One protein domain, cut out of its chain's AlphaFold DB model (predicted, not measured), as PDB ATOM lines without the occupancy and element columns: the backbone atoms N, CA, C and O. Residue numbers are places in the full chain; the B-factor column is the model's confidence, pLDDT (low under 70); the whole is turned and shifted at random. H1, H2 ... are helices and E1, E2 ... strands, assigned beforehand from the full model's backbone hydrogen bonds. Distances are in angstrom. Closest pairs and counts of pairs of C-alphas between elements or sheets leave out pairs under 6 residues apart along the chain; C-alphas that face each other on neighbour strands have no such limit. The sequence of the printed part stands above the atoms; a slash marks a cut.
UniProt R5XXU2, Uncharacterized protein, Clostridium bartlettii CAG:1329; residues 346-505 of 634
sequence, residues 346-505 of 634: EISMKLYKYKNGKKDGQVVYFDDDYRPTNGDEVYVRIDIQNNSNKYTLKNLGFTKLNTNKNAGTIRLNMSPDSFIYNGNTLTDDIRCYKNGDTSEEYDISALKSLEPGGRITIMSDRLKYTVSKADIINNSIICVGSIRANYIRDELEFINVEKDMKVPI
ATOM      1  N   GLU A 346     233.211 188.964 215.588       86.00
ATOM      2  CA  GLU A 346     233.710 188.149 216.674       86.00
ATOM      3  C   GLU A 346     233.466 186.676 216.381       86.00
ATOM      4  O   GLU A 346     232.334 186.245 216.189       86.00
ATOM      5  N   ILE A 347     234.539 185.886 216.402       84.44
ATOM      6  CA  ILE A 347     234.433 184.439 216.554       84.44
ATOM      7  C   ILE A 347     234.856 184.024 217.954       84.44
ATOM      8  O   ILE A 347     235.802 184.578 218.532       84.44
ATOM      9  N   SER A 348     234.145 183.044 218.496       85.31
ATOM     10  CA  SER A 348     234.513 182.374 219.732       85.31
ATOM     11  C   SER A 348     234.267 180.873 219.638       85.31
ATOM     12  O   SER A 348     233.452 180.390 218.851       85.31
ATOM     13  N   MET A 349     235.003 180.137 220.464       84.06
ATOM     14  CA  MET A 349     234.897 178.693 220.588       84.06
ATOM     15  C   MET A 349     234.482 178.347 222.013       84.06
ATOM     16  O   MET A 349     234.987 178.928 222.975       84.06
ATOM     17  N   LYS A 350     233.592 177.367 222.152       87.25
ATOM     18  CA  LYS A 350     233.233 176.763 223.436       87.25
ATOM     19  C   LYS A 350     233.297 175.249 223.336       87.25
ATOM     20  O   LYS A 350     233.050 174.677 222.277       87.25
ATOM     21  N   LEU A 351     233.588 174.607 224.458       86.94
ATOM     22  CA  LEU A 351     233.556 173.154 224.571       86.94
ATOM     23  C   LEU A 351     232.283 172.736 225.292       86.94
ATOM     24  O   LEU A 351     231.821 173.424 226.206       86.94
ATOM     25  N   TYR A 352     231.729 171.599 224.898       87.50
ATOM     26  CA  TYR A 352     230.560 171.035 225.553       87.50
ATOM     27  C   TYR A 352     230.583 169.508 225.559       87.50
ATOM     28  O   TYR A 352     231.343 168.863 224.834       87.50
ATOM     29  N   LYS A 353     229.719 168.933 226.392       88.44
ATOM     30  CA  LYS A 353     229.389 167.508 226.412       88.44
ATOM     31  C   LYS A 353     227.883 167.316 226.503       88.44
ATOM     32  O   LYS A 353     227.157 168.199 226.958       88.44
ATOM     33  N   TYR A 354     227.421 166.132 226.134       84.50
ATOM     34  CA  TYR A 354     226.048 165.733 226.403       84.50
ATOM     35  C   TYR A 354     225.928 165.106 227.780       84.50
ATOM     36  O   TYR A 354     226.679 164.192 228.133       84.50
ATOM     37  N   LYS A 355     224.930 165.542 228.546       79.00
ATOM     38  CA  LYS A 355     224.523 164.846 229.763       79.00
ATOM     39  C   LYS A 355     224.154 163.402 229.399       79.00
ATOM     40  O   LYS A 355     223.326 163.175 228.519       79.00
ATOM     41  N   ASN A 356     224.787 162.432 230.059       70.75
ATOM     42  CA  ASN A 356     224.650 160.988 229.804       70.75
ATOM     43  C   ASN A 356     225.167 160.494 228.433       70.75
ATOM     44  O   ASN A 356     224.819 159.388 228.022       70.75
ATOM     45  N   GLY A 357     225.973 161.286 227.715       65.94
ATOM     46  CA  GLY A 357     226.667 160.847 226.496       65.94
ATOM     47  C   GLY A 357     225.782 160.601 225.266       65.94
ATOM     48  O   GLY A 357     226.255 160.010 224.298       65.94
ATOM     49  N   LYS A 358     224.513 161.031 225.281       65.31
ATOM     50  CA  LYS A 358     223.572 160.872 224.158       65.31
ATOM     51  C   LYS A 358     223.335 162.197 223.433       65.31
ATOM     52  O   LYS A 358     223.172 163.211 224.096       65.31
ATOM     53  N   LYS A 359     223.239 162.156 222.099       63.66
ATOM     54  CA  LYS A 359     223.015 163.308 221.199       63.66
ATOM     55  C   LYS A 359     221.796 164.173 221.572       63.66
ATOM     56  O   LYS A 359     221.892 165.394 221.518       63.66
ATOM     57  N   ASP A 360     220.709 163.549 222.033       64.88
ATOM     58  CA  ASP A 360     219.481 164.240 222.481       64.88
ATOM     59  C   ASP A 360     219.526 164.655 223.965       64.88
ATOM     60  O   ASP A 360     218.532 165.070 224.561       64.88
ATOM     61  N   GLY A 361     220.674 164.462 224.614       65.06
ATOM     62  CA  GLY A 361     220.894 164.843 225.998       65.06
ATOM     63  C   GLY A 361     221.036 166.354 226.154       65.06
ATOM     64  O   GLY A 361     221.422 167.074 225.237       65.06
ATOM     65  N   GLN A 362     220.787 166.838 227.369       78.75
ATOM     66  CA  GLN A 362     221.042 168.232 227.725       78.75
ATOM     67  C   GLN A 362     222.516 168.588 227.455       78.75
ATOM     68  O   GLN A 362     223.418 167.904 227.948       78.75
ATOM     69  N   VAL A 363     222.755 169.659 226.695       84.81
ATOM     70  CA  VAL A 363     224.098 170.212 226.478       84.81
ATOM     71  C   VAL A 363     224.612 170.797 227.792       84.81
ATOM     72  O   VAL A 363     223.934 171.597 228.436       84.81
ATOM     73  N   VAL A 364     225.816 170.392 228.190       84.19
ATOM     74  CA  VAL A 364     226.520 170.906 229.365       84.19
ATOM     75  C   VAL A 364     227.811 171.552 228.890       84.19
ATOM     76  O   VAL A 364     228.643 170.895 228.260       84.19
ATOM     77  N   TYR A 365     227.960 172.840 229.180       85.50
ATOM     78  CA  TYR A 365     229.179 173.584 228.889       85.50
ATOM     79  C   TYR A 365     230.195 173.399 230.012       85.50
ATOM     80  O   TYR A 365     229.824 173.222 231.171       85.50
ATOM     81  N   PHE A 366     231.470 173.428 229.643       82.12
ATOM     82  CA  PHE A 366     232.559 173.539 230.605       82.12
ATOM     83  C   PHE A 366     232.699 175.000 231.046       82.12
ATOM     84  O   PHE A 366     232.495 175.915 230.243       82.12
ATOM     85  N   ASP A 367     233.050 175.203 232.309       77.75
ATOM     86  CA  ASP A 367     233.251 176.511 232.932       77.75
ATOM     87  C   ASP A 367     234.519 176.497 233.800       77.75
ATOM     88  O   ASP A 367     235.350 175.590 233.701       77.75
ATOM     89  N   ASP A 368     234.718 177.539 234.608       71.50
ATOM     90  CA  ASP A 368     235.912 177.651 235.442       71.50
ATOM     91  C   ASP A 368     236.004 176.573 236.529       71.50
ATOM     92  O   ASP A 368     237.121 176.172 236.871       71.50
ATOM     93  N   ASP A 369     234.865 176.066 237.003       69.06
ATOM     94  CA  ASP A 369     234.776 175.058 238.060       69.06
ATOM     95  C   ASP A 369     234.834 173.630 237.499       69.06
ATOM     96  O   ASP A 369     235.279 172.699 238.177       69.06
ATOM     97  N   TYR A 370     234.426 173.443 236.243       75.94
ATOM     98  CA  TYR A 370     234.428 172.159 235.557       75.94
ATOM     99  C   TYR A 370     235.108 172.267 234.192       75.94
ATOM    100  O   TYR A 370     234.470 172.542 233.174       75.94
ATOM    101  N   ARG A 371     236.422 172.005 234.175       84.12
ATOM    102  CA  ARG A 371     237.271 172.071 232.977       84.12
ATOM    103  C   ARG A 371     237.634 170.679 232.443       84.12
ATOM    104  O   ARG A 371     237.866 169.779 233.248       84.12
ATOM    105  N   PRO A 372     237.776 170.502 231.115       83.56
ATOM    106  CA  PRO A 372     238.221 169.235 230.537       83.56
ATOM    107  C   PRO A 372     239.618 168.828 231.023       83.56
ATOM    108  O   PRO A 372     240.497 169.679 231.191       83.56
ATOM    109  N   THR A 373     239.836 167.531 231.213       81.12
ATOM    110  CA  THR A 373     241.102 166.915 231.631       81.12
ATOM    111  C   THR A 373     241.743 166.127 230.489       81.12
ATOM    112  O   THR A 373     241.138 165.898 229.444       81.12
ATOM    113  N   ASN A 374     243.006 165.725 230.652       81.44
ATOM    114  CA  ASN A 374     243.730 165.002 229.606       81.44
ATOM    115  C   ASN A 374     243.055 163.668 229.246       81.44
ATOM    116  O   ASN A 374     242.961 162.771 230.084       81.44
ATOM    117  N   GLY A 375     242.745 163.491 227.962       79.06
ATOM    118  CA  GLY A 375     242.087 162.306 227.418       79.06
ATOM    119  C   GLY A 375     240.567 162.425 227.310       79.06
ATOM    120  O   GLY A 375     239.963 161.548 226.696       79.06
ATOM    121  N   ASP A 376     239.960 163.492 227.840       82.88
ATOM    122  CA  ASP A 376     238.527 163.728 227.676       82.88
ATOM    123  C   ASP A 376     238.183 163.963 226.201       82.88
ATOM    124  O   ASP A 376     238.854 164.725 225.498       82.88
ATOM    125  N   GLU A 377     237.114 163.316 225.737       85.81
ATOM    126  CA  GLU A 377     236.493 163.605 224.446       85.81
ATOM    127  C   GLU A 377     235.432 164.693 224.641       85.81
ATOM    128  O   GLU A 377     234.471 164.525 225.395       85.81
ATOM    129  N   VAL A 378     235.610 165.820 223.955       86.62
ATOM    130  CA  VAL A 378     234.733 166.992 224.030       86.62
ATOM    131  C   VAL A 378     234.220 167.370 222.647       86.62
ATOM    132  O   VAL A 378     234.865 167.102 221.634       86.62
ATOM    133  N   TYR A 379     233.061 168.022 222.608       87.25
ATOM    134  CA  TYR A 379     232.498 168.579 221.383       87.25
ATOM    135  C   TYR A 379     232.804 170.072 221.285       87.25
ATOM    136  O   TYR A 379     232.859 170.773 222.301       87.25
ATOM    137  N   VAL A 380     232.974 170.560 220.058       84.38
ATOM    138  CA  VAL A 380     233.305 171.958 219.771       84.38
ATOM    139  C   VAL A 380     232.071 172.703 219.269       84.38
ATOM    140  O   VAL A 380     231.409 172.285 218.318       84.38
ATOM    141  N   ARG A 381     231.772 173.833 219.911       87.75
ATOM    142  CA  ARG A 381     230.804 174.842 219.474       87.75
ATOM    143  C   ARG A 381     231.569 176.047 218.940       87.75
ATOM    144  O   ARG A 381     232.477 176.536 219.611       87.75
ATOM    145  N   ILE A 382     231.153 176.545 217.783       87.19
ATOM    146  CA  ILE A 382     231.685 177.766 217.171       87.19
ATOM    147  C   ILE A 382     230.574 178.808 217.164       87.19
ATOM    148  O   ILE A 382     229.437 178.505 216.815       87.19
ATOM    149  N   ASP A 383     230.891 180.028 217.568       88.56
ATOM    150  CA  ASP A 383     229.981 181.163 217.507       88.56
ATOM    151  C   ASP A 383     230.596 182.251 216.636       88.56
ATOM    152  O   ASP A 383     231.711 182.683 216.914       88.56
ATOM    153  N   ILE A 384     229.857 182.701 215.624       89.31
ATOM    154  CA  ILE A 384     230.206 183.832 214.765       89.31
ATOM    155  C   ILE A 384     229.195 184.939 215.042       89.31
ATOM    156  O   ILE A 384     227.990 184.724 214.925       89.31
ATOM    157  N   GLN A 385     229.671 186.114 215.426       91.19
ATOM    158  CA  GLN A 385     228.847 187.263 215.759       91.19
ATOM    159  C   GLN A 385     229.259 188.467 214.917       91.19
ATOM    160  O   GLN A 385     230.440 188.803 214.807       91.19
ATOM    161  N   ASN A 386     228.263 189.114 214.323       91.88
ATOM    162  CA  ASN A 386     228.424 190.382 213.639       91.88
ATOM    163  C   ASN A 386     228.215 191.506 214.656       91.88
ATOM    164  O   ASN A 386     227.085 191.850 214.988       91.88
ATOM    165  N   ASN A 387     229.307 192.064 215.166       90.12
ATOM    166  CA  ASN A 387     229.271 193.200 216.086       90.12
ATOM    167  C   ASN A 387     229.145 194.542 215.343       90.12
ATOM    168  O   ASN A 387     228.980 195.582 215.977       90.12
ATOM    169  N   SER A 388     229.184 194.529 214.008       85.88
ATOM    170  CA  SER A 388     228.940 195.712 213.186       85.88
ATOM    171  C   SER A 388     227.491 196.166 213.307       85.88
ATOM    172  O   SER A 388     226.565 195.358 213.331       85.88
ATOM    173  N   ASN A 389     227.288 197.479 213.266       85.25
ATOM    174  CA  ASN A 389     225.970 198.104 213.160       85.25
ATOM    175  C   ASN A 389     225.626 198.573 211.732       85.25
ATOM    176  O   ASN A 389     224.554 199.132 211.526       85.25
ATOM    177  N   LYS A 390     226.533 198.377 210.766       84.44
ATOM    178  CA  LYS A 390     226.425 198.902 209.391       84.44
ATOM    179  C   LYS A 390     226.136 197.830 208.350       84.44
ATOM    180  O   LYS A 390     225.379 198.072 207.419       84.44
ATOM    181  N   TYR A 391     226.738 196.657 208.512       85.00
ATOM    182  CA  TYR A 391     226.827 195.668 207.448       85.00
ATOM    183  C   TYR A 391     226.035 194.412 207.759       85.00
ATOM    184  O   TYR A 391     226.194 193.828 208.832       85.00
ATOM    185  N   THR A 392     225.270 193.946 206.779       88.25
ATOM    186  CA  THR A 392     224.852 192.548 206.698       88.25
ATOM    187  C   THR A 392     225.990 191.758 206.064       88.25
ATOM    188  O   THR A 392     226.398 192.040 204.937       88.25
ATOM    189  N   LEU A 393     226.517 190.777 206.789       89.06
ATOM    190  CA  LEU A 393     227.578 189.908 206.291       89.06
ATOM    191  C   LEU A 393     226.960 188.784 205.477       89.06
ATOM    192  O   LEU A 393     225.983 188.182 205.910       89.06
ATOM    193  N   LYS A 394     227.534 188.468 204.326       89.06
ATOM    194  CA  LYS A 394     227.040 187.438 203.417       89.06
ATOM    195  C   LYS A 394     228.113 186.408 203.108       89.06
ATOM    196  O   LYS A 394     229.302 186.682 203.250       89.06
ATOM    197  N   ASN A 395     227.656 185.223 202.710       87.19
ATOM    198  CA  ASN A 395     228.468 184.044 202.402       87.19
ATOM    199  C   ASN A 395     229.592 183.815 203.420       87.19
ATOM    200  O   ASN A 395     230.775 183.761 203.082       87.19
ATOM    201  N   LEU A 396     229.209 183.714 204.691       87.62
ATOM    202  CA  LEU A 396     230.159 183.532 205.771       87.62
ATOM    203  C   LEU A 396     230.901 182.206 205.580       87.62
ATOM    204  O   LEU A 396     230.305 181.128 205.536       87.62
ATOM    205  N   GLY A 397     232.218 182.309 205.484       84.44
ATOM    206  CA  GLY A 397     233.144 181.201 205.423       84.44
ATOM    207  C   GLY A 397     234.024 181.173 206.662       84.44
ATOM    208  O   GLY A 397     234.365 182.206 207.240       84.44
ATOM    209  N   PHE A 398     234.436 179.980 207.068       82.00
ATOM    210  CA  PHE A 398     235.453 179.833 208.097       82.00
ATOM    211  C   PHE A 398     236.403 178.708 207.729       82.00
ATOM    212  O   PHE A 398     235.999 177.574 207.477       82.00
ATOM    213  N   THR A 399     237.687 179.036 207.696       79.81
ATOM    214  CA  THR A 399     238.755 178.112 207.345       79.81
ATOM    215  C   THR A 399     239.785 178.072 208.458       79.81
ATOM    216  O   THR A 399     240.201 179.107 208.968       79.81
ATOM    217  N   LYS A 400     240.278 176.861 208.729       70.44
ATOM    218  CA  LYS A 400     241.378 176.523 209.645       70.44
ATOM    219  C   LYS A 400     240.974 176.543 211.115       70.44
ATOM    220  O   LYS A 400     240.282 177.424 211.601       70.44
ATOM    221  N   LEU A 401     241.448 175.528 211.828       66.81
ATOM    222  CA  LEU A 401     241.300 175.415 213.270       66.81
ATOM    223  C   LEU A 401     242.414 174.488 213.762       66.81
ATOM    224  O   LEU A 401     242.213 173.287 213.800       66.81
ATOM    225  N   ASN A 402     243.629 174.983 214.021       59.28
ATOM    226  CA  ASN A 402     244.755 174.077 214.308       59.28
ATOM    227  C   ASN A 402     245.042 173.920 215.807       59.28
ATOM    228  O   ASN A 402     245.164 174.915 216.514       59.28
ATOM    229  N   THR A 403     245.241 172.677 216.239       57.59
ATOM    230  CA  THR A 403     245.739 172.270 217.559       57.59
ATOM    231  C   THR A 403     247.161 171.726 217.396       57.59
ATOM    232  O   THR A 403     247.457 171.077 216.399       57.59
ATOM    233  N   ASN A 404     248.059 172.090 218.320       53.59
ATOM    234  CA  ASN A 404     249.510 171.812 218.377       53.59
ATOM    235  C   ASN A 404     250.082 170.760 217.390       53.59
ATOM    236  O   ASN A 404     249.580 169.644 217.310       53.59
ATOM    237  N   LYS A 405     251.254 171.033 216.774       51.12
ATOM    238  CA  LYS A 405     251.989 170.127 215.840       51.12
ATOM    239  C   LYS A 405     252.156 168.662 216.314       51.12
ATOM    240  O   LYS A 405     252.426 167.799 215.487       51.12
ATOM    241  N   ASN A 406     251.975 168.385 217.608       47.31
ATOM    242  CA  ASN A 406     252.115 167.068 218.236       47.31
ATOM    243  C   ASN A 406     250.779 166.413 218.680       47.31
ATOM    244  O   ASN A 406     250.827 165.316 219.230       47.31
ATOM    245  N   ALA A 407     249.617 167.058 218.494       50.28
ATOM    246  CA  ALA A 407     248.310 166.632 219.030       50.28
ATOM    247  C   ALA A 407     247.251 166.276 217.961       50.28
ATOM    248  O   ALA A 407     246.137 165.892 218.302       50.28
ATOM    249  N   GLY A 408     247.607 166.344 216.675       53.66
ATOM    250  CA  GLY A 408     246.673 166.155 215.561       53.66
ATOM    251  C   GLY A 408     246.136 167.485 215.031       53.66
ATOM    252  O   GLY A 408     245.927 168.439 215.777       53.66
ATOM    253  N   THR A 409     245.962 167.560 213.712       58.78
ATOM    254  CA  THR A 409     245.513 168.760 212.995       58.78
ATOM    255  C   THR A 409     244.006 168.668 212.785       58.78
ATOM    256  O   THR A 409     243.570 167.830 211.998       58.78
ATOM    257  N   ILE A 410     243.218 169.533 213.433       67.62
ATOM    258  CA  ILE A 410     241.838 169.758 212.997       67.62
ATOM    259  C   ILE A 410     241.876 170.592 211.707       67.62
ATOM    260  O   ILE A 410     242.499 171.651 211.620       67.62
ATOM    261  N   ARG A 411     241.220 170.099 210.660       73.50
ATOM    262  CA  ARG A 411     240.981 170.860 209.430       73.50
ATOM    263  C   ARG A 411     239.491 171.072 209.293       73.50
ATOM    264  O   ARG A 411     238.781 170.148 208.914       73.50
ATOM    265  N   LEU A 412     239.049 172.278 209.620       82.38
ATOM    266  CA  LEU A 412     237.679 172.712 209.414       82.38
ATOM    267  C   LEU A 412     237.641 173.729 208.276       82.38
ATOM    268  O   LEU A 412     238.403 174.698 208.288       82.38
ATOM    269  N   ASN A 413     236.777 173.477 207.304       86.38
ATOM    270  CA  ASN A 413     236.397 174.435 206.282       86.38
ATOM    271  C   ASN A 413     234.871 174.436 206.193       86.38
ATOM    272  O   ASN A 413     234.279 173.381 205.983       86.38
ATOM    273  N   MET A 414     234.247 175.585 206.401       86.12
ATOM    274  CA  MET A 414     232.805 175.750 206.285       86.12
ATOM    275  C   MET A 414     232.478 176.924 205.375       86.12
ATOM    276  O   MET A 414     233.154 177.954 205.401       86.12
ATOM    277  N   SER A 415     231.419 176.751 204.605       86.81
ATOM    278  CA  SER A 415     230.778 177.746 203.763       86.81
ATOM    279  C   SER A 415     229.264 177.507 203.802       86.81
ATOM    280  O   SER A 415     228.819 176.490 204.344       86.81
ATOM    281  N   PRO A 416     228.449 178.388 203.206       86.56
ATOM    282  CA  PRO A 416     227.002 178.191 203.164       86.56
ATOM    283  C   PRO A 416     226.543 176.917 202.445       86.56
ATOM    284  O   PRO A 416     225.401 176.502 202.631       86.56
ATOM    285  N   ASP A 417     227.421 176.310 201.642       85.75
ATOM    286  CA  ASP A 417     227.106 175.149 200.806       85.75
ATOM    287  C   ASP A 417     227.874 173.883 201.215       85.75
ATOM    288  O   ASP A 417     227.584 172.792 200.727       85.75
ATOM    289  N   SER A 418     228.888 174.000 202.077       86.56
ATOM    290  CA  SER A 418     229.787 172.891 202.389       86.56
ATOM    291  C   SER A 418     230.338 172.977 203.802       86.56
ATOM    292  O   SER A 418     230.709 174.041 204.289       86.56
ATOM    293  N   PHE A 419     230.468 171.821 204.441       86.19
ATOM    294  CA  PHE A 419     231.165 171.676 205.708       86.19
ATOM    295  C   PHE A 419     232.129 170.505 205.612       86.19
ATOM    296  O   PHE A 419     231.722 169.361 205.434       86.19
ATOM    297  N   ILE A 420     233.419 170.774 205.743       85.81
ATOM    298  CA  ILE A 420     234.480 169.786 205.600       85.81
ATOM    299  C   ILE A 420     235.244 169.714 206.911       85.81
ATOM    300  O   ILE A 420     235.863 170.688 207.344       85.81
ATOM    301  N   TYR A 421     235.248 168.529 207.513       84.62
ATOM    302  CA  TYR A 421     235.988 168.236 208.732       84.62
ATOM    303  C   TYR A 421     236.994 167.107 208.494       84.62
ATOM    304  O   TYR A 421     236.633 165.990 208.121       84.62
ATOM    305  N   ASN A 422     238.281 167.400 208.694       79.44
ATOM    306  CA  ASN A 422     239.403 166.483 208.466       79.44
ATOM    307  C   ASN A 422     239.374 165.814 207.079       79.44
ATOM    308  O   ASN A 422     239.712 164.643 206.935       79.44
ATOM    309  N   GLY A 423     238.972 166.577 206.057       79.94
ATOM    310  CA  GLY A 423     238.880 166.117 204.669       79.94
ATOM    311  C   GLY A 423     237.580 165.393 204.311       79.94
ATOM    312  O   GLY A 423     237.403 165.050 203.149       79.94
ATOM    313  N   ASN A 424     236.666 165.194 205.264       83.50
ATOM    314  CA  ASN A 424     235.363 164.581 205.012       83.50
ATOM    315  C   ASN A 424     234.280 165.657 204.940       83.50
ATOM    316  O   ASN A 424     234.125 166.432 205.885       83.50
ATOM    317  N   THR A 425     233.519 165.676 203.847       84.94
ATOM    318  CA  THR A 425     232.300 166.486 203.748       84.94
ATOM    319  C   THR A 425     231.244 165.926 204.695       84.94
ATOM    320  O   THR A 425     230.953 164.731 204.674       84.94
ATOM    321  N   LEU A 426     230.680 166.789 205.532       81.19
ATOM    322  CA  LEU A 426     229.584 166.478 206.434       81.19
ATOM    323  C   LEU A 426     228.303 167.081 205.859       81.19
ATOM    324  O   LEU A 426     228.191 168.297 205.728       81.19
ATOM    325  N   THR A 427     227.364 166.219 205.486       70.00
ATOM    326  CA  THR A 427     226.041 166.603 204.964       70.00
ATOM    327  C   THR A 427     224.950 166.490 206.023       70.00
ATOM    328  O   THR A 427     223.983 167.241 205.987       70.00
ATOM    329  N   ASP A 428     225.150 165.594 206.989       67.19
ATOM    330  CA  ASP A 428     224.265 165.337 208.121       67.19
ATOM    331  C   ASP A 428     225.016 165.650 209.433       67.19
ATOM    332  O   ASP A 428     226.248 165.681 209.460       67.19
ATOM    333  N   ASP A 429     224.296 165.849 210.544       75.50
ATOM    334  CA  ASP A 429     224.857 166.124 211.885       75.50
ATOM    335  C   ASP A 429     225.458 167.534 212.106       75.50
ATOM    336  O   ASP A 429     226.284 167.711 213.011       75.50
ATOM    337  N   ILE A 430     225.056 168.548 211.334       83.94
ATOM    338  CA  ILE A 430     225.401 169.960 211.585       83.94
ATOM    339  C   ILE A 430     224.149 170.695 212.027       83.94
ATOM    340  O   ILE A 430     223.118 170.607 211.373       83.94
ATOM    341  N   ARG A 431     224.265 171.437 213.126       86.44
ATOM    342  CA  ARG A 431     223.166 172.208 213.698       86.44
ATOM    343  C   ARG A 431     223.587 173.656 213.801       86.44
ATOM    344  O   ARG A 431     224.586 173.965 214.467       86.44
ATOM    345  N   CYS A 432     222.829 174.523 213.152       88.00
ATOM    346  CA  CYS A 432     223.001 175.958 213.237       88.00
ATOM    347  C   CYS A 432     221.860 176.575 214.045       88.00
ATOM    348  O   CYS A 432     220.701 176.204 213.901       88.00
ATOM    349  N   TYR A 433     222.193 177.547 214.884       88.94
ATOM    350  CA  TYR A 433     221.238 178.306 215.686       88.94
ATOM    351  C   TYR A 433     221.502 179.793 215.503       88.94
ATOM    352  O   TYR A 433     222.655 180.203 215.331       88.94
ATOM    353  N   LYS A 434     220.454 180.612 215.563       88.00
ATOM    354  CA  LYS A 434     220.563 182.063 215.387       88.00
ATOM    355  C   LYS A 434     220.321 182.786 216.704       88.00
ATOM    356  O   LYS A 434     219.457 182.415 217.484       88.00
ATOM    357  N   ASN A 435     221.105 183.830 216.957       85.94
ATOM    358  CA  ASN A 435     220.956 184.760 218.081       85.94
ATOM    359  C   ASN A 435     220.914 184.095 219.468       85.94
ATOM    360  O   ASN A 435     220.352 184.640 220.414       85.94
ATOM    361  N   GLY A 436     221.545 182.924 219.600       73.62
ATOM    362  CA  GLY A 436     221.556 182.150 220.842       73.62
ATOM    363  C   GLY A 436     220.238 181.440 221.164       73.62
ATOM    364  O   GLY A 436     220.156 180.819 222.222       73.62
ATOM    365  N   ASP A 437     219.248 181.498 220.272       78.69
ATOM    366  CA  ASP A 437     218.014 180.731 220.379       78.69
ATOM    367  C   ASP A 437     218.242 179.301 219.878       78.69
ATOM    368  O   ASP A 437     218.538 179.077 218.708       78.69
ATOM    369  N   THR A 438     218.127 178.331 220.784       78.75
ATOM    370  CA  THR A 438     218.291 176.904 220.478       78.75
ATOM    371  C   THR A 438     216.962 176.184 220.249       78.75
ATOM    372  O   THR A 438     216.932 174.955 220.287       78.75
ATOM    373  N   SER A 439     215.851 176.915 220.111       80.06
ATOM    374  CA  SER A 439     214.521 176.335 219.887       80.06
ATOM    375  C   SER A 439     214.300 175.887 218.442       80.06
ATOM    376  O   SER A 439     213.607 174.895 218.217       80.06
ATOM    377  N   GLU A 440     214.926 176.572 217.484       84.31
ATOM    378  CA  GLU A 440     214.844 176.273 216.057       84.31
ATOM    379  C   GLU A 440     216.231 175.966 215.492       84.31
ATOM    380  O   GLU A 440     217.174 176.747 215.637       84.31
ATOM    381  N   GLU A 441     216.350 174.806 214.853       86.81
ATOM    382  CA  GLU A 441     217.574 174.349 214.210       86.81
ATOM    383  C   GLU A 441     217.543 174.688 212.720       86.81
ATOM    384  O   GLU A 441     216.595 174.359 212.010       86.81
ATOM    385  N   TYR A 442     218.610 175.326 212.257       85.50
ATOM    386  CA  TYR A 442     218.849 175.650 210.860       85.50
ATOM    387  C   TYR A 442     219.956 174.754 210.306       85.50
ATOM    388  O   TYR A 442     220.841 174.299 211.037       85.50
ATOM    389  N   ASP A 443     219.938 174.552 208.993       86.25
ATOM    390  CA  ASP A 443     221.067 173.959 208.287       86.25
ATOM    391  C   ASP A 443     222.211 174.980 208.103       86.25
ATOM    392  O   ASP A 443     222.144 176.146 208.516       86.25
ATOM    393  N   ILE A 444     223.286 174.537 207.451       85.94
ATOM    394  CA  ILE A 444     224.464 175.373 207.213       85.94
ATOM    395  C   ILE A 444     224.207 176.567 206.280       85.94
ATOM    396  O   ILE A 444     224.971 177.535 206.299       85.94
ATOM    397  N   SER A 445     223.091 176.580 205.543       87.56
ATOM    398  CA  SER A 445     222.706 177.730 204.721       87.56
ATOM    399  C   SER A 445     222.400 178.975 205.560       87.56
ATOM    400  O   SER A 445     222.373 180.084 205.027       87.56
ATOM    401  N   ALA A 446     222.270 178.839 206.887       88.06
ATOM    402  CA  ALA A 446     222.267 179.967 207.816       88.06
ATOM    403  C   ALA A 446     223.494 180.887 207.652       88.06
ATOM    404  O   ALA A 446     223.384 182.074 207.946       88.06
ATOM    405  N   LEU A 447     224.622 180.380 207.140       89.06
ATOM    406  CA  LEU A 447     225.821 181.163 206.827       89.06
ATOM    407  C   LEU A 447     225.683 182.056 205.580       89.06
ATOM    408  O   LEU A 447     226.589 182.833 205.295       89.06
ATOM    409  N   LYS A 448     224.576 181.997 204.825       91.00
ATOM    410  CA  LYS A 448     224.367 182.874 203.655       91.00
ATOM    411  C   LYS A 448     224.263 184.350 204.029       91.00
ATOM    412  O   LYS A 448     224.688 185.188 203.240       91.00
ATOM    413  N   SER A 449     223.694 184.662 205.194       90.88
ATOM    414  CA  SER A 449     223.510 186.039 205.657       90.88
ATOM    415  C   SER A 449     223.517 186.137 207.181       90.88
ATOM    416  O   SER A 449     222.882 185.329 207.866       90.88
ATOM    417  N   LEU A 450     224.182 187.164 207.704       91.56
ATOM    418  CA  LEU A 450     224.221 187.530 209.110       91.56
ATOM    419  C   LEU A 450     224.029 189.042 209.271       91.56
ATOM    420  O   LEU A 450     224.930 189.840 209.009       91.56
ATOM    421  N   GLU A 451     222.842 189.420 209.735       92.00
ATOM    422  CA  GLU A 451     222.452 190.815 209.954       92.00
ATOM    423  C   GLU A 451     223.305 191.519 211.030       92.00
ATOM    424  O   GLU A 451     223.916 190.841 211.868       92.00
ATOM    425  N   PRO A 452     223.343 192.867 211.043       91.25
ATOM    426  CA  PRO A 452     223.952 193.649 212.118       91.25
ATOM    427  C   PRO A 452     223.499 193.196 213.514       91.25
ATOM    428  O   PRO A 452     222.304 193.038 213.770       91.25
ATOM    429  N   GLY A 453     224.448 192.972 214.424       90.75
ATOM    430  CA  GLY A 453     224.189 192.463 215.779       90.75
ATOM    431  C   GLY A 453     223.830 190.971 215.862       90.75
ATOM    432  O   GLY A 453     223.670 190.440 216.963       90.75
ATOM    433  N   GLY A 454     223.691 190.284 214.727       92.69
ATOM    434  CA  GLY A 454     223.303 188.882 214.676       92.69
ATOM    435  C   GLY A 454     224.413 187.928 215.119       92.69
ATOM    436  O   GLY A 454     225.607 188.220 215.014       92.69
ATOM    437  N   ARG A 455     224.019 186.733 215.568       93.31
ATOM    438  CA  ARG A 455     224.933 185.632 215.912       93.31
ATOM    439  C   ARG A 455     224.498 184.325 215.267       93.31
ATOM    440  O   ARG A 455     223.323 183.978 215.314       93.31
ATOM    441  N   ILE A 456     225.456 183.562 214.756       92.56
ATOM    442  CA  ILE A 456     225.275 182.174 214.332       92.56
ATOM    443  C   ILE A 456     226.091 181.280 215.259       92.56
ATOM    444  O   ILE A 456     227.285 181.486 215.463       92.56
ATOM    445  N   THR A 457     225.432 180.276 215.821       91.31
ATOM    446  CA  THR A 457     226.045 179.214 216.611       91.31
ATOM    447  C   THR A 457     226.051 177.937 215.792       91.31
ATOM    448  O   THR A 457     225.010 177.530 215.291       91.31
ATOM    449  N   ILE A 458     227.205 177.285 215.692       88.81
ATOM    450  CA  ILE A 458     227.415 176.068 214.910       88.81
ATOM    451  C   ILE A 458     227.879 174.967 215.851       88.81
ATOM    452  O   ILE A 458     228.829 175.138 216.625       88.81
ATOM    453  N   MET A 459     227.199 173.830 215.793       87.25
ATOM    454  CA  MET A 459     227.484 172.654 216.604       87.25
ATOM    455  C   MET A 459     227.394 171.401 215.736       87.25
ATOM    456  O   MET A 459     226.575 171.327 214.823       87.25
ATOM    457  N   SER A 460     228.203 170.391 216.036       84.31
ATOM    458  CA  SER A 460     228.119 169.095 215.363       84.31
ATOM    459  C   SER A 460     228.635 167.985 216.263       84.31
ATOM    460  O   SER A 460     229.618 168.156 216.984       84.31
ATOM    461  N   ASP A 461     228.022 166.810 216.166       81.44
ATOM    462  CA  ASP A 461     228.481 165.612 216.878       81.44
ATOM    463  C   ASP A 461     229.749 165.008 216.277       81.44
ATOM    464  O   ASP A 461     230.375 164.125 216.866       81.44
ATOM    465  N   ARG A 462     230.129 165.476 215.087       81.00
ATOM    466  CA  ARG A 462     231.348 165.084 214.383       81.00
ATOM    467  C   ARG A 462     232.524 165.994 214.729       81.00
ATOM    468  O   ARG A 462     233.668 165.560 214.609       81.00
ATOM    469  N   LEU A 463     232.259 167.213 215.209       82.00
ATOM    470  CA  LEU A 463     233.268 168.152 215.705       82.00
ATOM    471  C   LEU A 463     233.754 167.751 217.107       82.00
ATOM    472  O   LEU A 463     233.496 168.428 218.104       82.00
ATOM    473  N   LYS A 464     234.452 166.619 217.172       82.62
ATOM    474  CA  LYS A 464     235.029 166.067 218.399       82.62
ATOM    475  C   LYS A 464     236.510 166.378 218.506       82.62
ATOM    476  O   LYS A 464     237.242 166.269 217.523       82.62
ATOM    477  N   TYR A 465     236.946 166.671 219.721       81.94
ATOM    478  CA  TYR A 465     238.344 166.864 220.066       81.94
ATOM    479  C   TYR A 465     238.700 166.047 221.308       81.94
ATOM    480  O   TYR A 465     237.933 166.006 222.268       81.94
ATOM    481  N   THR A 466     239.869 165.412 221.299       85.81
ATOM    482  CA  THR A 466     240.412 164.728 222.476       85.81
ATOM    483  C   THR A 466     241.460 165.621 223.118       85.81
ATOM    484  O   THR A 466     242.472 165.933 222.491       85.81
ATOM    485  N   VAL A 467     241.238 166.013 224.373       83.12
ATOM    486  CA  VAL A 467     242.160 166.882 225.116       83.12
ATOM    487  C   VAL A 467     243.520 166.201 225.231       83.12
ATOM    488  O   VAL A 467     243.645 165.119 225.811       83.12
ATOM    489  N   SER A 468     244.556 166.836 224.691       78.81
ATOM    490  CA  SER A 468     245.902 166.277 224.659       78.81
ATOM    491  C   SER A 468     246.739 166.738 225.849       78.81
ATOM    492  O   SER A 468     246.480 167.772 226.468       78.81
ATOM    493  N   LYS A 469     247.846 166.034 226.113       74.75
ATOM    494  CA  LYS A 469     248.829 166.482 227.109       74.75
ATOM    495  C   LYS A 469     249.389 167.863 226.778       74.75
ATOM    496  O   LYS A 469     249.654 168.622 227.700       74.75
ATOM    497  N   ALA A 470     249.571 168.181 225.493       76.50
ATOM    498  CA  ALA A 470     250.112 169.465 225.056       76.50
ATOM    499  C   ALA A 470     249.177 170.629 225.411       76.50
ATOM    500  O   ALA A 470     249.648 171.695 225.798       76.50
ATOM    501  N   ASP A 471     247.864 170.408 225.359       79.88
ATOM    502  CA  ASP A 471     246.893 171.423 225.762       79.88
ATOM    503  C   ASP A 471     247.012 171.709 227.265       79.88
ATOM    504  O   ASP A 471     246.895 172.859 227.686       79.88
ATOM    505  N   ILE A 472     247.319 170.685 228.082       76.56
ATOM    506  CA  ILE A 472     247.482 170.842 229.542       76.56
ATOM    507  C   ILE A 472     248.711 171.687 229.859       76.56
ATOM    508  O   ILE A 472     248.659 172.534 230.747       76.56
ATOM    509  N   ILE A 473     249.796 171.511 229.098       74.19
ATOM    510  CA  ILE A 473     250.986 172.374 229.193       74.19
ATOM    511  C   ILE A 473     250.601 173.831 228.928       74.19
ATOM    512  O   ILE A 473     251.028 174.732 229.648       74.19
ATOM    513  N   ASN A 474     249.758 174.051 227.921       76.12
ATOM    514  CA  ASN A 474     249.294 175.374 227.522       76.12
ATOM    515  C   ASN A 474     248.140 175.910 228.389       76.12
ATOM    516  O   ASN A 474     247.667 177.020 228.134       76.12
ATOM    517  N   ASN A 475     247.652 175.145 229.379       79.12
ATOM    518  CA  ASN A 475     246.436 175.433 230.156       79.12
ATOM    519  C   ASN A 475     245.181 175.714 229.311       79.12
ATOM    520  O   ASN A 475     244.183 176.231 229.824       79.12
ATOM    521  N   SER A 476     245.220 175.428 228.014       81.88
ATOM    522  CA  SER A 476     244.163 175.795 227.086       81.88
ATOM    523  C   SER A 476     244.267 175.009 225.790       81.88
ATOM    524  O   SER A 476     245.359 174.658 225.339       81.88
ATOM    525  N   ILE A 477     243.112 174.789 225.168       79.81
ATOM    526  CA  ILE A 477     243.036 174.442 223.752       79.81
ATOM    527  C   ILE A 477     243.106 175.755 222.984       79.81
ATOM    528  O   ILE A 477     242.261 176.635 223.170       79.81
ATOM    529  N   ILE A 478     244.141 175.886 222.158       76.56
ATOM    530  CA  ILE A 478     244.367 177.051 221.307       76.56
ATOM    531  C   ILE A 478     243.991 176.659 219.888       76.56
ATOM    532  O   ILE A 478     244.473 175.653 219.369       76.56
ATOM    533  N   CYS A 479     243.139 177.465 219.275       74.31
ATOM    534  CA  CYS A 479     242.682 177.294 217.914       74.31
ATOM    535  C   CYS A 479     242.851 178.601 217.160       74.31
ATOM    536  O   CYS A 479     242.417 179.645 217.632       74.31
ATOM    537  N   VAL A 480     243.450 178.521 215.979       73.12
ATOM    538  CA  VAL A 480     243.597 179.668 215.084       73.12
ATOM    539  C   VAL A 480     242.762 179.412 213.847       73.12
ATOM    540  O   VAL A 480     242.928 178.361 213.213       73.12
ATOM    541  N   GLY A 481     241.875 180.347 213.527       73.19
ATOM    542  CA  GLY A 481     241.012 180.253 212.359       73.19
ATOM    543  C   GLY A 481     240.781 181.587 211.678       73.19
ATOM    544  O   GLY A 481     240.918 182.638 212.295       73.19
ATOM    545  N   SER A 482     240.455 181.501 210.395       77.19
ATOM    546  CA  SER A 482     240.236 182.598 209.461       77.19
ATOM    547  C   SER A 482     238.751 182.658 209.118       77.19
ATOM    548  O   SER A 482     238.182 181.668 208.653       77.19
ATOM    549  N   ILE A 483     238.118 183.801 209.373       80.25
ATOM    550  CA  ILE A 483     236.737 184.066 208.953       80.25
ATOM    551  C   ILE A 483     236.763 184.874 207.670       80.25
ATOM    552  O   ILE A 483     237.550 185.815 207.561       80.25
ATOM    553  N   ARG A 484     235.853 184.550 206.754       82.81
ATOM    554  CA  ARG A 484     235.616 185.301 205.528       82.81
ATOM    555  C   ARG A 484     234.151 185.652 205.381       82.81
ATOM    556  O   ARG A 484     233.293 184.860 205.759       82.81
ATOM    557  N   ALA A 485     233.868 186.834 204.854       86.06
ATOM    558  CA  ALA A 485     232.518 187.228 204.478       86.06
ATOM    559  C   ALA A 485     232.550 188.340 203.425       86.06
ATOM    560  O   ALA A 485     233.478 189.154 203.369       86.06
ATOM    561  N   ASN A 486     231.488 188.398 202.633       85.75
ATOM    562  CA  ASN A 486     231.142 189.532 201.791       85.75
ATOM    563  C   ASN A 486     230.364 190.564 202.628       85.75
ATOM    564  O   ASN A 486     229.507 190.176 203.418       85.75
ATOM    565  N   TYR A 487     230.599 191.868 202.460       82.81
ATOM    566  CA  TYR A 487     229.803 192.894 203.168       82.81
ATOM    567  C   TYR A 487     229.475 194.154 202.356       82.81
ATOM    568  O   TYR A 487     228.723 195.004 202.825       82.81
ATOM    569  N   ILE A 488     229.990 194.259 201.128       80.12
ATOM    570  CA  ILE A 488     229.696 195.365 200.198       80.12
ATOM    571  C   ILE A 488     229.040 194.821 198.930       80.12
ATOM    572  O   ILE A 488     228.025 195.341 198.476       80.12
ATOM    573  N   ARG A 489     229.610 193.742 198.380       77.12
ATOM    574  CA  ARG A 489     229.157 193.044 197.175       77.12
ATOM    575  C   ARG A 489     229.224 191.546 197.366       77.12
ATOM    576  O   ARG A 489     230.165 191.052 197.982       77.12
ATOM    577  N   ASP A 490     228.260 190.845 196.788       70.12
ATOM    578  CA  ASP A 490     228.119 189.398 196.939       70.12
ATOM    579  C   ASP A 490     229.266 188.625 196.260       70.12
ATOM    580  O   ASP A 490     229.540 187.494 196.654       70.12
ATOM    581  N   GLU A 491     229.954 189.230 195.280       64.69
ATOM    582  CA  GLU A 491     231.029 188.582 194.516       64.69
ATOM    583  C   GLU A 491     232.447 188.765 195.103       64.69
ATOM    584  O   GLU A 491     233.364 188.076 194.665       64.69
ATOM    585  N   LEU A 492     232.653 189.664 196.077       66.25
ATOM    586  CA  LEU A 492     233.994 190.063 196.556       66.25
ATOM    587  C   LEU A 492     234.242 189.692 198.031       66.25
ATOM    588  O   LEU A 492     233.480 190.103 198.908       66.25
ATOM    589  N   GLU A 493     235.295 188.921 198.326       64.94
ATOM    590  CA  GLU A 493     235.660 188.516 199.695       64.94
ATOM    591  C   GLU A 493     236.400 189.656 200.415       64.94
ATOM    592  O   GLU A 493     237.588 189.884 200.207       64.94
ATOM    593  N   PHE A 494     235.714 190.370 201.308       66.06
ATOM    594  CA  PHE A 494     236.257 191.609 201.875       66.06
ATOM    595  C   PHE A 494     236.885 191.469 203.271       66.06
ATOM    596  O   PHE A 494     237.413 192.446 203.797       66.06
ATOM    597  N   ILE A 495     236.803 190.301 203.915       65.94
ATOM    598  CA  ILE A 495     237.351 190.096 205.265       65.94
ATOM    599  C   ILE A 495     238.150 188.807 205.293       65.94
ATOM    600  O   ILE A 495     237.649 187.757 204.896       65.94
ATOM    601  N   ASN A 496     239.349 188.870 205.861       64.69
ATOM    602  CA  ASN A 496     240.037 187.704 206.386       64.69
ATOM    603  C   ASN A 496     240.580 188.030 207.782       64.69
ATOM    604  O   ASN A 496     241.674 188.572 207.912       64.69
ATOM    605  N   VAL A 497     239.815 187.714 208.826       66.50
ATOM    606  CA  VAL A 497     240.273 187.892 210.214       66.50
ATOM    607  C   VAL A 497     240.805 186.561 210.719       66.50
ATOM    608  O   VAL A 497     240.032 185.616 210.889       66.50
ATOM    609  N   GLU A 498     242.113 186.488 210.982       70.94
ATOM    610  CA  GLU A 498     242.704 185.382 211.739       70.94
ATOM    611  C   GLU A 498     242.564 185.678 213.238       70.94
ATOM    612  O   GLU A 498     243.020 186.712 213.726       70.94
ATOM    613  N   LYS A 499     241.898 184.788 213.980       75.25
ATOM    614  CA  LYS A 499     241.673 184.964 215.417       75.25
ATOM    615  C   LYS A 499     242.134 183.752 216.212       75.25
ATOM    616  O   LYS A 499     241.749 182.616 215.924       75.25
ATOM    617  N   ASP A 500     242.885 184.036 217.272       75.00
ATOM    618  CA  ASP A 500     243.205 183.075 218.319       75.00
ATOM    619  C   ASP A 500     241.997 182.883 219.242       75.00
ATOM    620  O   ASP A 500     241.547 183.796 219.937       75.00
ATOM    621  N   MET A 501     241.495 181.658 219.297       77.62
ATOM    622  CA  MET A 501     240.468 181.217 220.228       77.62
ATOM    623  C   MET A 501     241.115 180.318 221.275       77.62
ATOM    624  O   MET A 501     241.727 179.302 220.943       77.62
ATOM    625  N   LYS A 502     240.977 180.684 222.551       79.44
ATOM    626  CA  LYS A 502     241.522 179.920 223.676       79.44
ATOM    627  C   LYS A 502     240.391 179.446 224.565       79.44
ATOM    628  O   LYS A 502     239.650 180.268 225.097       79.44
ATOM    629  N   VAL A 503     240.288 178.135 224.759       81.38
ATOM    630  CA  VAL A 503     239.376 177.563 225.752       81.38
ATOM    631  C   VAL A 503     240.195 176.995 226.910       81.38
ATOM    632  O   VAL A 503     241.035 176.125 226.668       81.38
ATOM    633  N   PRO A 504     239.998 177.479 228.152       83.06
ATOM    634  CA  PRO A 504     240.708 176.973 229.321       83.06
ATOM    635  C   PRO A 504     240.451 175.486 229.556       83.06
ATOM    636  O   PRO A 504     239.337 174.999 229.368       83.06
ATOM    637  N   ILE A 505     241.469 174.778 230.038       83.38
ATOM    638  CA  ILE A 505     241.342 173.375 230.451       83.38
ATOM    639  C   ILE A 505     241.912 173.149 231.854       83.38
ATOM    640  O   ILE A 505     242.516 174.048 232.453       83.38
TER     641      ILE A 505
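This is residues 346 to 505 of the 634 residues of an uncharacterized protein of Clostridium bartlettii CAG:1329 (UniProt R5XXU2). Two strongly twisted antiparallel sheets make a sandwich, partly face to face, with the strands of one at 40 degrees to those of the other. The larger sheet, in the order E2 E1 E3 E9 E7 E8, is curled like part of a barrel, and its edge strands E2 and E8 stand apart from the strands of the other sheet, E6 E5 E4 E10 E11. The short helix H1 is on both sheets, and H2 only grazes the second. The printed part has 160 residues, with named elements in the order E1 E2 E3 E4 E5 E6 E7 E8 H1 E9 H2 E10 E11, and its class is mostly strand. It is compact, with a radius of gyration of the C-alphas of 15.6 A and spans of 45 by 34 by 30 A.

E1, residues 346 to 354, and E2, residues 363 to 365, form a hairpin, with N 353 and O 364 2.9 A apart. E1 also pairs with E3, residues 377 to 386, where N 350 and O 381 are 2.9 A apart. The pairing is staggered: E1 pairs with E3 over residues 346 to 352 and with E2 over 352 to 354. E4, residues 393 to 399, E5, residues 412 to 415, and E6, residues 418 to 421, make a meander, each strand the antiparallel neighbour of the one before; N 414 and O 398 are 2.9 A apart, N 420 and O 413 2.8 A. E7, residues 430 to 434, and E8, residues 437 to 442, form a hairpin, with N 442 and O 432 2.8 A apart. E8, H1, residues 444 to 448, and E9, residues 455 to 466, make a split strand-helix-strand unit, two strands of one sheet with a helix between them along the chain and E7 between them in the sheet, and its crossover is right-handed. E9 is the neighbour of E7, with N 433 and O 457 2.8 A apart, and of E3, with N 382 and O 458 3.0 A apart; it bends by 77 degrees at residue 461. H1 has a height of 8.6 A over this sheet and lies only just over E7, on which 3 of its 5 C-alphas fall. Its height over the other sheet is 5.1 A, and the closest C-alphas of H1 and E4 are those of Lys 448 and Asn 395, 4.4 A apart. H2, residues 469 to 473, grazes that sheet with residues 470 to 472. E10, residues 476 to 486, is the neighbour of E4, with N 484 and O 397 2.8 A apart, and forms a hairpin with E11, residues 495 to 504, where N 501 and O 479 are 2.8 A apart. Between the sheets, the closest C-alphas of E1 and E11 are those of Ser 348 and Met 501, 6.1 A apart. In H2 the O i to N i+4 pair is within hydrogen-bond range; in H1 0 of 1 is, beside 2 of 2 O i to N i+3 pairs.

E1 begins with C-alpha 346 at (233.710, 188.149, 216.674) and is 25.6 A long from first to last C-alpha. E3 measures 30.0 A, E4 16.3 A and E7 13.6 A. E9 measures 26.8 A and begins with C-alpha 455 at (224.933, 185.632, 215.912). E10 measures 31.6 A and E11 27.6 A, ending with C-alpha 504 at (240.708, 176.973, 229.321).

The C-alphas farthest apart, those of Asn 356 and Arg 489, are 46.0 A from each other. The printed part has no cut. The links E2 to E3 and E4 to E5 are long. The mean pLDDT of the printed part is 80.0, and residues 357 to 361, 369, 401 to 410, 428 and 491 to 497 are under 70.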